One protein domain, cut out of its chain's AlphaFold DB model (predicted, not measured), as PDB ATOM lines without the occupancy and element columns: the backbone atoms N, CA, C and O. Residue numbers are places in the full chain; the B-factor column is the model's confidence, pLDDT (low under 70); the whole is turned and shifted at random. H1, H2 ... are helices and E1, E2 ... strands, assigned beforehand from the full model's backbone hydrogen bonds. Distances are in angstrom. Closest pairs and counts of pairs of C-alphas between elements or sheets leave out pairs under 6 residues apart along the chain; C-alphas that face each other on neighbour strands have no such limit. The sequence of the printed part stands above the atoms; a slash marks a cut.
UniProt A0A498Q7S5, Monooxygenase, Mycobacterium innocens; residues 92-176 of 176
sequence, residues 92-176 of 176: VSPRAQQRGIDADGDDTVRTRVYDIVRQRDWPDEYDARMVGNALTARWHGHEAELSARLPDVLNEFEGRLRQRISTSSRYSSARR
ATOM      1  N   VAL A  92      -5.426  34.422 -39.043       90.94
ATOM      2  CA  VAL A  92      -5.958  35.158 -37.891       90.94
ATOM      3  C   VAL A  92      -5.098  34.888 -36.661       90.94
ATOM      4  O   VAL A  92      -4.462  33.847 -36.541       90.94
ATOM      5  N   SER A  93      -5.051  35.830 -35.713       93.25
ATOM      6  CA  SER A  93      -4.295  35.590 -34.477       93.25
ATOM      7  C   SER A  93      -4.871  34.375 -33.727       93.25
ATOM      8  O   SER A  93      -6.101  34.313 -33.613       93.25
ATOM      9  N   PRO A  94      -4.049  33.497 -33.116       93.62
ATOM     10  CA  PRO A  94      -4.543  32.300 -32.424       93.62
ATOM     11  C   PRO A  94      -5.615  32.604 -31.369       93.62
ATOM     12  O   PRO A  94      -6.616  31.908 -31.254       93.62
ATOM     13  N   ARG A  95      -5.463  33.721 -30.643       93.25
ATOM     14  CA  ARG A  95      -6.451  34.179 -29.657       93.25
ATOM     15  C   ARG A  95      -7.800  34.540 -30.287       93.25
ATOM     16  O   ARG A  95      -8.837  34.248 -29.702       93.25
ATOM     17  N   ALA A  96      -7.795  35.236 -31.423       92.06
ATOM     18  CA  ALA A  96      -9.027  35.604 -32.121       92.06
ATOM     19  C   ALA A  96      -9.676  34.384 -32.780       92.06
ATOM     20  O   ALA A  96     -10.898  34.281 -32.765       92.06
ATOM     21  N   GLN A  97      -8.861  33.464 -33.302       95.19
ATOM     22  CA  GLN A  97      -9.322  32.207 -33.872       95.19
ATOM     23  C   GLN A  97     -10.044  31.361 -32.828       95.19
ATOM     24  O   GLN A  97     -11.210  31.042 -33.024       95.19
ATOM     25  N   GLN A  98      -9.391  31.089 -31.692       95.31
ATOM     26  CA  GLN A  98      -9.979  30.309 -30.602       95.31
ATOM     27  C   GLN A  98     -11.283  30.941 -30.118       95.31
ATOM     28  O   GLN A  98     -12.303  30.277 -30.034       95.31
ATOM     29  N   ARG A  99     -11.284  32.263 -29.919       94.94
ATOM     30  CA  ARG A  99     -12.494  32.988 -29.528       94.94
ATOM     31  C   ARG A  99     -13.622  32.885 -30.555       94.94
ATOM     32  O   ARG A  99     -14.778  32.889 -30.167       94.94
ATOM     33  N   GLY A 100     -13.299  32.860 -31.846       94.62
ATOM     34  CA  GLY A 100     -14.287  32.665 -32.906       94.62
ATOM     35  C   GLY A 100     -14.807  31.229 -32.989       94.62
ATOM     36  O   GLY A 100     -15.942  31.039 -33.400       94.62
ATOM     37  N   ILE A 101     -13.994  30.240 -32.604       95.62
ATOM     38  CA  ILE A 101     -14.387  28.825 -32.517       95.62
ATOM     39  C   ILE A 101     -15.293  28.583 -31.304       95.62
ATOM     40  O   ILE A 101     -16.249  27.825 -31.415       95.62
ATOM     41  N   ASP A 102     -14.997  29.230 -30.174       95.88
ATOM     42  CA  ASP A 102     -15.747  29.082 -28.919       95.88
ATOM     43  C   ASP A 102     -17.071  29.868 -28.909       95.88
ATOM     44  O   ASP A 102     -17.905  29.635 -28.039       95.88
ATOM     45  N   ALA A 103     -17.242  30.817 -29.834       96.19
ATOM     46  CA  ALA A 103     -18.424  31.667 -29.926       96.19
ATOM     47  C   ALA A 103     -19.573  30.984 -30.679       96.19
ATOM     48  O   ALA A 103     -19.349  30.252 -31.648       96.19
ATOM     49  N   ASP A 104     -20.806  31.311 -30.301       94.75
ATOM     50  CA  ASP A 104     -22.005  30.913 -31.036       94.75
ATOM     51  C   ASP A 104     -22.682  32.095 -31.763       94.75
ATOM     52  O   ASP A 104     -22.090  33.154 -32.000       94.75
ATOM     53  N   GLY A 105     -23.913  31.879 -32.238       92.00
ATOM     54  CA  GLY A 105     -24.674  32.898 -32.958       92.00
ATOM     55  C   GLY A 105     -25.065  34.103 -32.097       92.00
ATOM     56  O   GLY A 105     -25.133  35.213 -32.639       92.00
ATOM     57  N   ASP A 106     -25.265  33.893 -30.797       95.94
ATOM     58  CA  ASP A 106     -25.736  34.889 -29.830       95.94
ATOM     59  C   ASP A 106     -24.587  35.792 -29.355       95.94
ATOM     60  O   ASP A 106     -24.801  36.941 -28.970       95.94
ATOM     61  N   ASP A 107     -23.344  35.332 -29.498       97.06
ATOM     62  CA  ASP A 107     -22.133  36.114 -29.222       97.06
ATOM     63  C   ASP A 107     -21.807  37.169 -30.293       97.06
ATOM     64  O   ASP A 107     -20.819  37.911 -30.182       97.06
ATOM     65  N   THR A 108     -22.582  37.231 -31.375       96.81
ATOM     66  CA  THR A 108     -22.320  38.154 -32.485       96.81
ATOM     67  C   THR A 108     -23.146  39.428 -32.397       96.81
ATOM     68  O   THR A 108     -24.296  39.433 -31.974       96.81
ATOM     69  N   VAL A 109     -22.571  40.523 -32.881       96.50
ATOM     70  CA  VAL A 109     -23.231  41.824 -32.977       96.50
ATOM     71  C   VAL A 109     -23.005  42.413 -34.362       96.50
ATOM     72  O   VAL A 109     -21.939  42.228 -34.957       96.50
ATOM     73  N   ARG A 110     -24.014  43.120 -34.871       95.75
ATOM     74  CA  ARG A 110     -23.911  43.976 -36.054       95.75
ATOM     75  C   ARG A 110     -23.724  45.420 -35.624       95.75
ATOM     76  O   ARG A 110     -24.565  45.962 -34.913       95.75
ATOM     77  N   THR A 111     -22.596  46.023 -35.982       95.69
ATOM     78  CA  THR A 111     -22.232  47.361 -35.496       95.69
ATOM     79  C   THR A 111     -21.215  48.050 -36.401       95.69
ATOM     80  O   THR A 111     -20.416  47.396 -37.072       95.69
ATOM     81  N   ARG A 112     -21.204  49.388 -36.363       95.38
ATOM     82  CA  ARG A 112     -20.196  50.245 -37.013       95.38
ATOM     83  C   ARG A 112     -19.055  50.654 -36.078       95.38
ATOM     84  O   ARG A 112     -18.120  51.321 -36.511       95.38
ATOM     85  N   VAL A 113     -19.074  50.234 -34.809       95.38
ATOM     86  CA  VAL A 113     -18.029  50.563 -33.815       95.38
ATOM     87  C   VAL A 113     -16.622  50.262 -34.337       95.38
ATOM     88  O   VAL A 113     -15.696  51.053 -34.156       95.38
ATOM     89  N   TYR A 114     -16.452  49.124 -35.009       90.69
ATOM     90  CA  TYR A 114     -15.163  48.742 -35.577       90.69
ATOM     91  C   TYR A 114     -14.735  49.614 -36.752       90.69
ATOM     92  O   TYR A 114     -13.543  49.881 -36.885       90.69
ATOM     93  N   ASP A 115     -15.679  50.049 -37.581       93.38
ATOM     94  CA  ASP A 115     -15.399  50.926 -38.713       93.38
ATOM     95  C   ASP A 115     -14.957  52.296 -38.228       93.38
ATOM     96  O   ASP A 115     -13.927  52.790 -38.674       93.38
ATOM     97  N   ILE A 116     -15.636  52.835 -37.215       93.56
ATOM     98  CA  ILE A 116     -15.270  54.105 -36.585       93.56
ATOM     99  C   ILE A 116     -13.854  54.025 -36.001       93.56
ATOM    100  O   ILE A 116     -12.992  54.837 -36.331       93.56
ATOM    101  N   VAL A 117     -13.559  52.997 -35.194       91.94
ATOM    102  CA  VAL A 117     -12.229  52.845 -34.574       91.94
ATOM    103  C   VAL A 117     -11.128  52.571 -35.601       91.94
ATOM    104  O   VAL A 117      -9.992  53.003 -35.418       91.94
ATOM    105  N   ARG A 118     -11.436  51.873 -36.700       89.69
ATOM    106  CA  ARG A 118     -10.481  51.630 -37.795       89.69
ATOM    107  C   ARG A 118     -10.482  52.722 -38.861       89.69
ATOM    108  O   ARG A 118      -9.775  52.549 -39.854       89.69
ATOM    109  N   GLN A 119     -11.246  53.796 -38.656       92.06
ATOM    110  CA  GLN A 119     -11.393  54.919 -39.580       92.06
ATOM    111  C   GLN A 119     -11.731  54.440 -41.002       92.06
ATOM    112  O   GLN A 119     -11.067  54.776 -41.981       92.06
ATOM    113  N   ARG A 120     -12.730  53.558 -41.098       91.88
ATOM    114  CA  ARG A 120     -13.257  53.025 -42.355       91.88
ATOM    115  C   ARG A 120     -14.571  53.713 -42.678       91.88
ATOM    116  O   ARG A 120     -15.505  53.661 -41.889       91.88
ATOM    117  N   ASP A 121     -14.619  54.320 -43.856       90.12
ATOM    118  CA  ASP A 121     -15.778  55.061 -44.342       90.12
ATOM    119  C   ASP A 121     -16.652  54.160 -45.224       90.12
ATOM    120  O   ASP A 121     -16.563  54.165 -46.452       90.12
ATOM    121  N   TRP A 122     -17.417  53.279 -44.578       92.75
ATOM    122  CA  TRP A 122     -18.445  52.486 -45.253       92.75
ATOM    123  C   TRP A 122     -19.765  53.265 -45.299       92.75
ATOM    124  O   TRP A 122     -20.112  53.887 -44.285       92.75
ATOM    125  N   PRO A 123     -20.532  53.180 -46.409       93.31
ATOM    126  CA  PRO A 123     -21.872  53.756 -46.472       93.31
ATOM    127  C   PRO A 123     -22.765  53.229 -45.343       93.31
ATOM    128  O   PRO A 123     -22.597  52.092 -44.897       93.31
ATOM    129  N   ASP A 124     -23.705  54.052 -44.882       90.12
ATOM    130  CA  ASP A 124     -24.462  53.829 -43.643       90.12
ATOM    131  C   ASP A 124     -25.274  52.527 -43.619       90.12
ATOM    132  O   ASP A 124     -25.513  51.967 -42.551       90.12
ATOM    133  N   GLU A 125     -25.683  52.024 -44.782       92.69
ATOM    134  CA  GLU A 125     -26.408  50.763 -44.906       92.69
ATOM    135  C   GLU A 125     -25.524  49.516 -44.714       92.69
ATOM    136  O   GLU A 125     -26.053  48.402 -44.611       92.69
ATOM    137  N   TYR A 126     -24.198  49.686 -44.674       94.75
ATOM    138  CA  TYR A 126     -23.232  48.624 -44.423       94.75
ATOM    139  C   TYR A 126     -22.638  48.753 -43.020       94.75
ATOM    140  O   TYR A 126     -21.952  49.715 -42.682       94.75
ATOM    141  N   ASP A 127     -22.844  47.713 -42.223       95.19
ATOM    142  CA  ASP A 127     -22.151  47.497 -40.957       95.19
ATOM    143  C   ASP A 127     -21.411  46.152 -41.013       95.19
ATOM    144  O   ASP A 127     -21.488  45.431 -42.016       95.19
ATOM    145  N   ALA A 128     -20.688  45.806 -39.949       95.25
ATOM    146  CA  ALA A 128     -20.054  44.503 -39.821       95.25
ATOM    147  C   ALA A 128     -20.746  43.628 -38.773       95.25
ATOM    148  O   ALA A 128     -20.939  44.051 -37.631       95.25
ATOM    149  N   ARG A 129     -21.006  42.358 -39.122       96.88
ATOM    150  CA  ARG A 129     -21.316  41.307 -38.141       96.88
ATOM    151  C   ARG A 129     -20.032  40.648 -37.651       96.88
ATOM    152  O   ARG A 129     -19.284  40.064 -38.441       96.88
ATOM    153  N   MET A 130     -19.791  40.682 -36.345       95.12
ATOM    154  CA  MET A 130     -18.615  40.063 -35.729       95.12
ATOM    155  C   MET A 130     -18.886  39.576 -34.309       95.12
ATOM    156  O   MET A 130     -19.876  39.963 -33.697       95.12
ATOM    157  N   VAL A 131     -17.983  38.751 -33.774       96.44
ATOM    158  CA  VAL A 131     -18.010  38.358 -32.359       96.44
ATOM    159  C   VAL A 131     -17.849  39.607 -31.491       96.44
ATOM    160  O   VAL A 131     -16.859  40.339 -31.627       96.44
ATOM    161  N   GLY A 132     -18.803  39.839 -30.591       95.31
ATOM    162  CA  GLY A 132     -18.807  40.975 -29.675       95.31
ATOM    163  C   GLY A 132     -17.568  40.984 -28.787       95.31
ATOM    164  O   GLY A 132     -16.912  39.967 -28.586       95.31
ATOM    165  N   ASN A 133     -17.159  42.132 -28.264       93.19
ATOM    166  CA  ASN A 133     -16.039  42.271 -27.336       93.19
ATOM    167  C   ASN A 133     -16.268  43.461 -26.388       93.19
ATOM    168  O   ASN A 133     -17.299  44.117 -26.454       93.19
ATOM    169  N   ALA A 134     -15.297  43.777 -25.526       92.25
ATOM    170  CA  ALA A 134     -15.425  44.896 -24.587       92.25
ATOM    171  C   ALA A 134     -15.621  46.270 -25.265       92.25
ATOM    172  O   ALA A 134     -16.254  47.150 -24.694       92.25
ATOM    173  N   LEU A 135     -15.078  46.463 -26.472       91.56
ATOM    174  CA  LEU A 135     -15.258  47.689 -27.248       91.56
ATOM    175  C   LEU A 135     -16.687  47.776 -27.799       91.56
ATOM    176  O   LEU A 135     -17.335  48.801 -27.615       91.56
ATOM    177  N   THR A 136     -17.198  46.711 -28.426       94.94
ATOM    178  CA  THR A 136     -18.575  46.705 -28.948       94.94
ATOM    179  C   THR A 136     -19.596  46.725 -27.820       94.94
ATOM    180  O   THR A 136     -20.578  47.433 -27.934       94.94
ATOM    181  N   ALA A 137     -19.352  46.045 -26.699       95.06
ATOM    182  CA  ALA A 137     -20.232  46.102 -25.531       95.06
ATOM    183  C   ALA A 137     -20.346  47.521 -24.945       95.06
ATOM    184  O   ALA A 137     -21.385  47.877 -24.403       95.06
ATOM    185  N   ARG A 138     -19.283  48.331 -25.051       95.06
ATOM    186  CA  ARG A 138     -19.271  49.720 -24.571       95.06
ATOM    187  C   ARG A 138     -19.942  50.690 -25.542       95.06
ATOM    188  O   ARG A 138     -20.557  51.646 -25.090       95.06
ATOM    189  N   TRP A 139     -19.751  50.493 -26.845       96.19
ATOM    190  CA  TRP A 139     -20.053  51.522 -27.845       96.19
ATOM    191  C   TRP A 139     -21.149  51.156 -28.841       96.19
ATOM    192  O   TRP A 139     -21.571  52.022 -29.602       96.19
ATOM    193  N   HIS A 140     -21.611  49.906 -28.868       96.25
ATOM    194  CA  HIS A 140     -22.755  49.536 -29.693       96.25
ATOM    195  C   HIS A 140     -24.002  50.282 -29.209       96.25
ATOM    196  O   HIS A 140     -24.292  50.281 -28.014       96.25
ATOM    197  N   GLY A 141     -24.705  50.951 -30.125       95.69
ATOM    198  CA  GLY A 141     -25.813  51.859 -29.805       95.69
ATOM    199  C   GLY A 141     -25.373  53.279 -29.416       95.69
ATOM    200  O   GLY A 141     -26.216  54.161 -29.268       95.69
ATOM    201  N   HIS A 142     -24.066  53.522 -29.280       96.31
ATOM    202  CA  HIS A 142     -23.463  54.811 -28.923       96.31
ATOM    203  C   HIS A 142     -22.430  55.269 -29.970       96.31
ATOM    204  O   HIS A 142     -21.473  55.982 -29.662       96.31
ATOM    205  N   GLU A 143     -22.609  54.871 -31.232       94.56
ATOM    206  CA  GLU A 143     -21.671  55.122 -32.332       94.56
ATOM    207  C   GLU A 143     -21.420  56.621 -32.600       94.56
ATOM    208  O   GLU A 143     -20.303  57.015 -32.951       94.56
ATOM    209  N   ALA A 144     -22.427  57.476 -32.394       94.44
ATOM    210  CA  ALA A 144     -22.283  58.927 -32.536       94.44
ATOM    211  C   ALA A 144     -21.353  59.522 -31.462       94.44
ATOM    212  O   ALA A 144     -20.488  60.344 -31.774       94.44
ATOM    213  N   GLU A 145     -21.479  59.069 -30.210       95.75
ATOM    214  CA  GLU A 145     -20.592  59.497 -29.122       95.75
ATOM    215  C   GLU A 145     -19.168  58.976 -29.346       95.75
ATOM    216  O   GLU A 145     -18.203  59.728 -29.197       95.75
ATOM    217  N   LEU A 146     -19.032  57.712 -29.765       95.12
ATOM    218  CA  LEU A 146     -17.740  57.130 -30.123       95.12
ATOM    219  C   LEU A 146     -17.031  57.967 -31.193       95.12
ATOM    220  O   LEU A 146     -15.849  58.259 -31.045       95.12
ATOM    221  N   SER A 147     -17.746  58.376 -32.243       93.88
ATOM    222  CA  SER A 147     -17.191  59.213 -33.312       93.88
ATOM    223  C   SER A 147     -16.714  60.569 -32.788       93.88
ATOM    224  O   SER A 147     -15.599  60.988 -33.093       93.88
ATOM    225  N   ALA A 148     -17.512  61.227 -31.940       95.56
ATOM    226  CA  ALA A 148     -17.153  62.516 -31.345       95.56
ATOM    227  C   ALA A 148     -15.925  62.431 -30.420       95.56
ATOM    228  O   ALA A 148     -15.168  63.393 -30.297       95.56
ATOM    229  N   ARG A 149     -15.715  61.276 -29.778       94.69
ATOM    230  CA  ARG A 149     -14.632  61.026 -28.813       94.69
ATOM    231  C   ARG A 149     -13.507  60.160 -29.374       94.69
ATOM    232  O   ARG A 149     -12.665  59.677 -28.613       94.69
ATOM    233  N   LEU A 150     -13.482  59.936 -30.687       93.00
ATOM    234  CA  LEU A 150     -12.580  58.972 -31.309       93.00
ATOM    235  C   LEU A 150     -11.096  59.216 -30.970       93.00
ATOM    236  O   LEU A 150     -10.428  58.238 -30.619       93.00
ATOM    237  N   PRO A 151     -10.568  60.462 -30.981       92.44
ATOM    238  CA  PRO A 151      -9.176  60.712 -30.602       92.44
ATOM    239  C   PRO A 151      -8.835  60.201 -29.195       92.44
ATOM    240  O   PRO A 151      -7.818  59.533 -29.005       92.44
ATOM    241  N   ASP A 152      -9.713  60.434 -28.218       91.94
ATOM    242  CA  ASP A 152      -9.507  60.007 -26.831       91.94
ATOM    243  C   ASP A 152      -9.564  58.483 -26.692       91.94
ATOM    244  O   ASP A 152      -8.743  57.879 -25.998       91.94
ATOM    245  N   VAL A 153     -10.514  57.846 -27.383       89.12
ATOM    246  CA  VAL A 153     -10.690  56.387 -27.365       89.12
ATOM    247  C   VAL A 153      -9.481  55.675 -27.976       89.12
ATOM    248  O   VAL A 153      -9.030  54.660 -27.436       89.12
ATOM    249  N   LEU A 154      -8.920  56.205 -29.067       87.94
ATOM    250  CA  LEU A 154      -7.706  55.660 -29.683       87.94
ATOM    251  C   LEU A 154      -6.499  55.797 -28.752       87.94
ATOM    252  O   LEU A 154      -5.781  54.816 -28.536       87.94
ATOM    253  N   ASN A 155      -6.326  56.964 -28.129       87.00
ATOM    254  CA  ASN A 155      -5.258  57.201 -27.159       87.00
ATOM    255  C   ASN A 155      -5.345  56.243 -25.956       87.00
ATOM    256  O   ASN A 155      -4.334  55.670 -25.538       87.00
ATOM    257  N   GLU A 156      -6.550  56.007 -25.423       83.88
ATOM    258  CA  GLU A 156      -6.790  55.037 -24.346       83.88
ATOM    259  C   GLU A 156      -6.376  53.616 -24.772       83.88
ATOM    260  O   GLU A 156      -5.708  52.890 -24.024       83.88
ATOM    261  N   PHE A 157      -6.750  53.213 -25.989       78.62
ATOM    262  CA  PHE A 157      -6.455  51.884 -26.515       78.62
ATOM    263  C   PHE A 157      -4.951  51.666 -26.731       78.62
ATOM    264  O   PHE A 157      -4.405  50.644 -26.300       78.62
ATOM    265  N   GLU A 158      -4.261  52.639 -27.328       77.88
ATOM    266  CA  GLU A 158      -2.805  52.604 -27.489       77.88
ATOM    267  C   GLU A 158      -2.079  52.547 -26.142       77.88
ATOM    268  O   GLU A 158      -1.148  51.754 -25.973       77.88
ATOM    269  N   GLY A 159      -2.527  53.332 -25.156       74.50
ATOM    270  CA  GLY A 159      -1.979  53.314 -23.801       74.50
ATOM    271  C   GLY A 159      -2.061  51.926 -23.160       74.50
ATOM    272  O   GLY A 159      -1.065  51.417 -22.634       74.50
ATOM    273  N   ARG A 160      -3.216  51.259 -23.280       75.31
ATOM    274  CA  ARG A 160      -3.415  49.886 -22.782       75.31
ATOM    275  C   ARG A 160      -2.528  48.871 -23.506       75.31
ATOM    276  O   ARG A 160      -1.963  47.991 -22.854       75.31
ATOM    277  N   LEU A 161      -2.365  48.982 -24.827       69.19
ATOM    278  CA  LEU A 161      -1.466  48.105 -25.591       69.19
ATOM    279  C   LEU A 161      -0.006  48.261 -25.143       69.19
ATOM    280  O   LEU A 161       0.662  47.255 -24.885       69.19
ATOM    281  N   ARG A 162       0.472  49.500 -24.970       71.12
ATOM    282  CA  ARG A 162       1.837  49.794 -24.495       71.12
ATOM    283  C   ARG A 162       2.090  49.225 -23.093       71.12
ATOM    284  O   ARG A 162       3.118  48.587 -22.864       71.12
ATOM    285  N   GLN A 163       1.137  49.372 -22.169       65.25
ATOM    286  CA  GLN A 163       1.235  48.791 -20.820       65.25
ATOM    287  C   GLN A 163       1.285  47.257 -20.843       65.25
ATOM    288  O   GLN A 163       2.045  46.645 -20.087       65.25
ATOM    289  N   ARG A 164       0.517  46.626 -21.735       66.69
ATOM    290  CA  ARG A 164       0.443  45.165 -21.857       66.69
ATOM    291  C   ARG A 164       1.728  44.557 -22.429       66.69
ATOM    292  O   ARG A 164       2.189  43.539 -21.926       66.69
ATOM    293  N   ILE A 165       2.346  45.224 -23.406       65.12
ATOM    294  CA  ILE A 165       3.671  44.858 -23.940       65.12
ATOM    295  C   ILE A 165       4.757  45.023 -22.860       65.12
ATOM    296  O   ILE A 165       5.618  44.159 -22.683       65.12
ATOM    297  N   SER A 166       4.695  46.106 -22.080       59.59
ATOM    298  CA  SER A 166       5.645  46.372 -20.992       59.59
ATOM    299  C   SER A 166       5.549  45.362 -19.835       59.59
ATOM    300  O   SER A 166       6.551  45.026 -19.200       59.59
ATOM    301  N   THR A 167       4.352  44.858 -19.540       59.91
ATOM    302  CA  THR A 167       4.124  43.848 -18.491       59.91
ATOM    303  C   THR A 167       4.464  42.432 -18.958       59.91
ATOM    304  O   THR A 167       5.042  41.674 -18.181       59.91
ATOM    305  N   SER A 168       4.234  42.085 -20.231       58.22
ATOM    306  CA  SER A 168       4.685  40.800 -20.792       58.22
ATOM    307  C   SER A 168       6.211  40.708 -20.926       58.22
ATOM    308  O   SER A 168       6.780  39.640 -20.715       58.22
ATOM    309  N   SER A 169       6.889  41.825 -21.225       53.91
ATOM    310  CA  SER A 169       8.359  41.893 -21.276       53.91
ATOM    311  C   SER A 169       8.999  41.630 -19.902       53.91
ATOM    312  O   SER A 169       9.948  40.854 -19.808       53.91
ATOM    313  N   ARG A 170       8.409  42.165 -18.821       52.25
ATOM    314  CA  ARG A 170       8.868  41.946 -17.435       52.25
ATOM    315  C   ARG A 170       8.660  40.517 -16.921       52.25
ATOM    316  O   ARG A 170       9.427  40.057 -16.080       52.25
ATOM    317  N   TYR A 171       7.667  39.795 -17.437       43.56
ATOM    318  CA  TYR A 171       7.424  38.395 -17.059       43.56
ATOM    319  C   TYR A 171       8.397  37.409 -17.735       43.56
ATOM    320  O   TYR A 171       8.664  36.340 -17.191       43.56
ATOM    321  N   SER A 172       8.958  37.768 -18.898       47.75
ATOM    322  CA  SER A 172       9.959  36.960 -19.618       47.75
ATOM    323  C   SER A 172      11.366  37.067 -19.003       47.75
ATOM    324  O   SER A 172      12.133  36.108 -19.024       47.75
ATOM    325  N   SER A 173      11.699  38.205 -18.381       47.69
ATOM    326  CA  SER A 173      12.983  38.412 -17.692       47.69
ATOM    327  C   SER A 173      13.057  37.805 -16.285       47.69
ATOM    328  O   SER A 173      14.149  37.697 -15.747       47.69
ATOM    329  N   ALA A 174      11.927  37.407 -15.687       48.72
ATOM    330  CA  ALA A 174      11.862  36.837 -14.335       48.72
ATOM    331  C   ALA A 174      11.818  35.290 -14.303       48.72
ATOM    332  O   ALA A 174      11.635  34.702 -13.241       48.72
ATOM    333  N   ARG A 175      11.943  34.624 -15.462       46.94
ATOM    334  CA  ARG A 175      11.983  33.152 -15.611       46.94
ATOM    335  C   ARG A 175      13.314  32.630 -16.182       46.94
ATOM    336  O   ARG A 175      13.326  31.576 -16.813       46.94
ATOM    337  N   ARG A 176      14.412  33.364 -16.000       40.25
ATOM    338  CA  ARG A 176      15.772  32.863 -16.250       40.25
ATOM    339  C   ARG A 176      16.540  32.779 -14.948       40.25
ATOM    340  O   ARG A 176      16.309  33.674 -14.107       40.25
TER     341      ARG A 176
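Overview. This is residues 92 to 176 of the 176 residues of the protein "Monooxygenase" of Mycobacterium innocens (UniProt A0A498Q7S5). A long helical arm sticks out of a small, loose body: residues 158 to 176, of which 158 to 172 belong to H5, stand free. In the body, two antiparallel strands, E1 and E2, lie side by side, the short helices H3 and H4 pack on H2 at one end of the strands, and H1 lies by the other end, near Val 131 of E2. The printed part has 85 residues, with named elements in the order H1, E1, H2, E2, H3, H4, H5, and is mostly helix. It is loose, with a radius of gyration of the C-alphas of 15.9 A, and elongated, spanning 54 by 32 by 19 A.

Along the chain. H1, residues 94 to 102, begins at C-alpha 94 (-4.543, 32.300, -32.424) and is 12.2 A long. E1 is residues 108 to 111, H2 113 to 117, and E2 127 to 131, 13.2 A long. H3 is residues 134 to 139 and H4 143 to 148. H5, residues 150 to 172, is 33.6 A long and ends at C-alpha 172 (9.959, 36.960, -19.618).

Arrangement. H2 is the hub, touching three helices. It touches H3, closest at the C-alphas of Val 113 and Thr 136, 6.2 A, and H4, at Val 113 and Glu 143, 6.0 A. With residues 150 to 154 alone, H5 only just touches H2, with 3 pairs of C-alphas within 8 A, closest at Val 117 and Leu 150, 7.0 A. H4 and H5 are close but not clearly touching, closest at the C-alphas of Leu 146 and Val 153, 7.6 A, and about perpendicular at 87 degrees. E1 and E2 are antiparallel at 154 degrees, with N 109 and O 130 within hydrogen-bond range at 2.9 A. The closest C-alphas of H1 and E2, Gly 100 and Val 131, are 6.8 A apart. H1 and H5 are apart. In H1, H2, H3, H4 and H5 every O i to N i+4 pair is within hydrogen-bond range.

Size, cuts and confidence. The C-alphas farthest apart, those of Glu 125 and Arg 176, are 54.0 A apart. The printed part has no cut, and no link is long. The mean pLDDT of the printed part is 85.8, with residue 161 and residues 163 to 176 under 70.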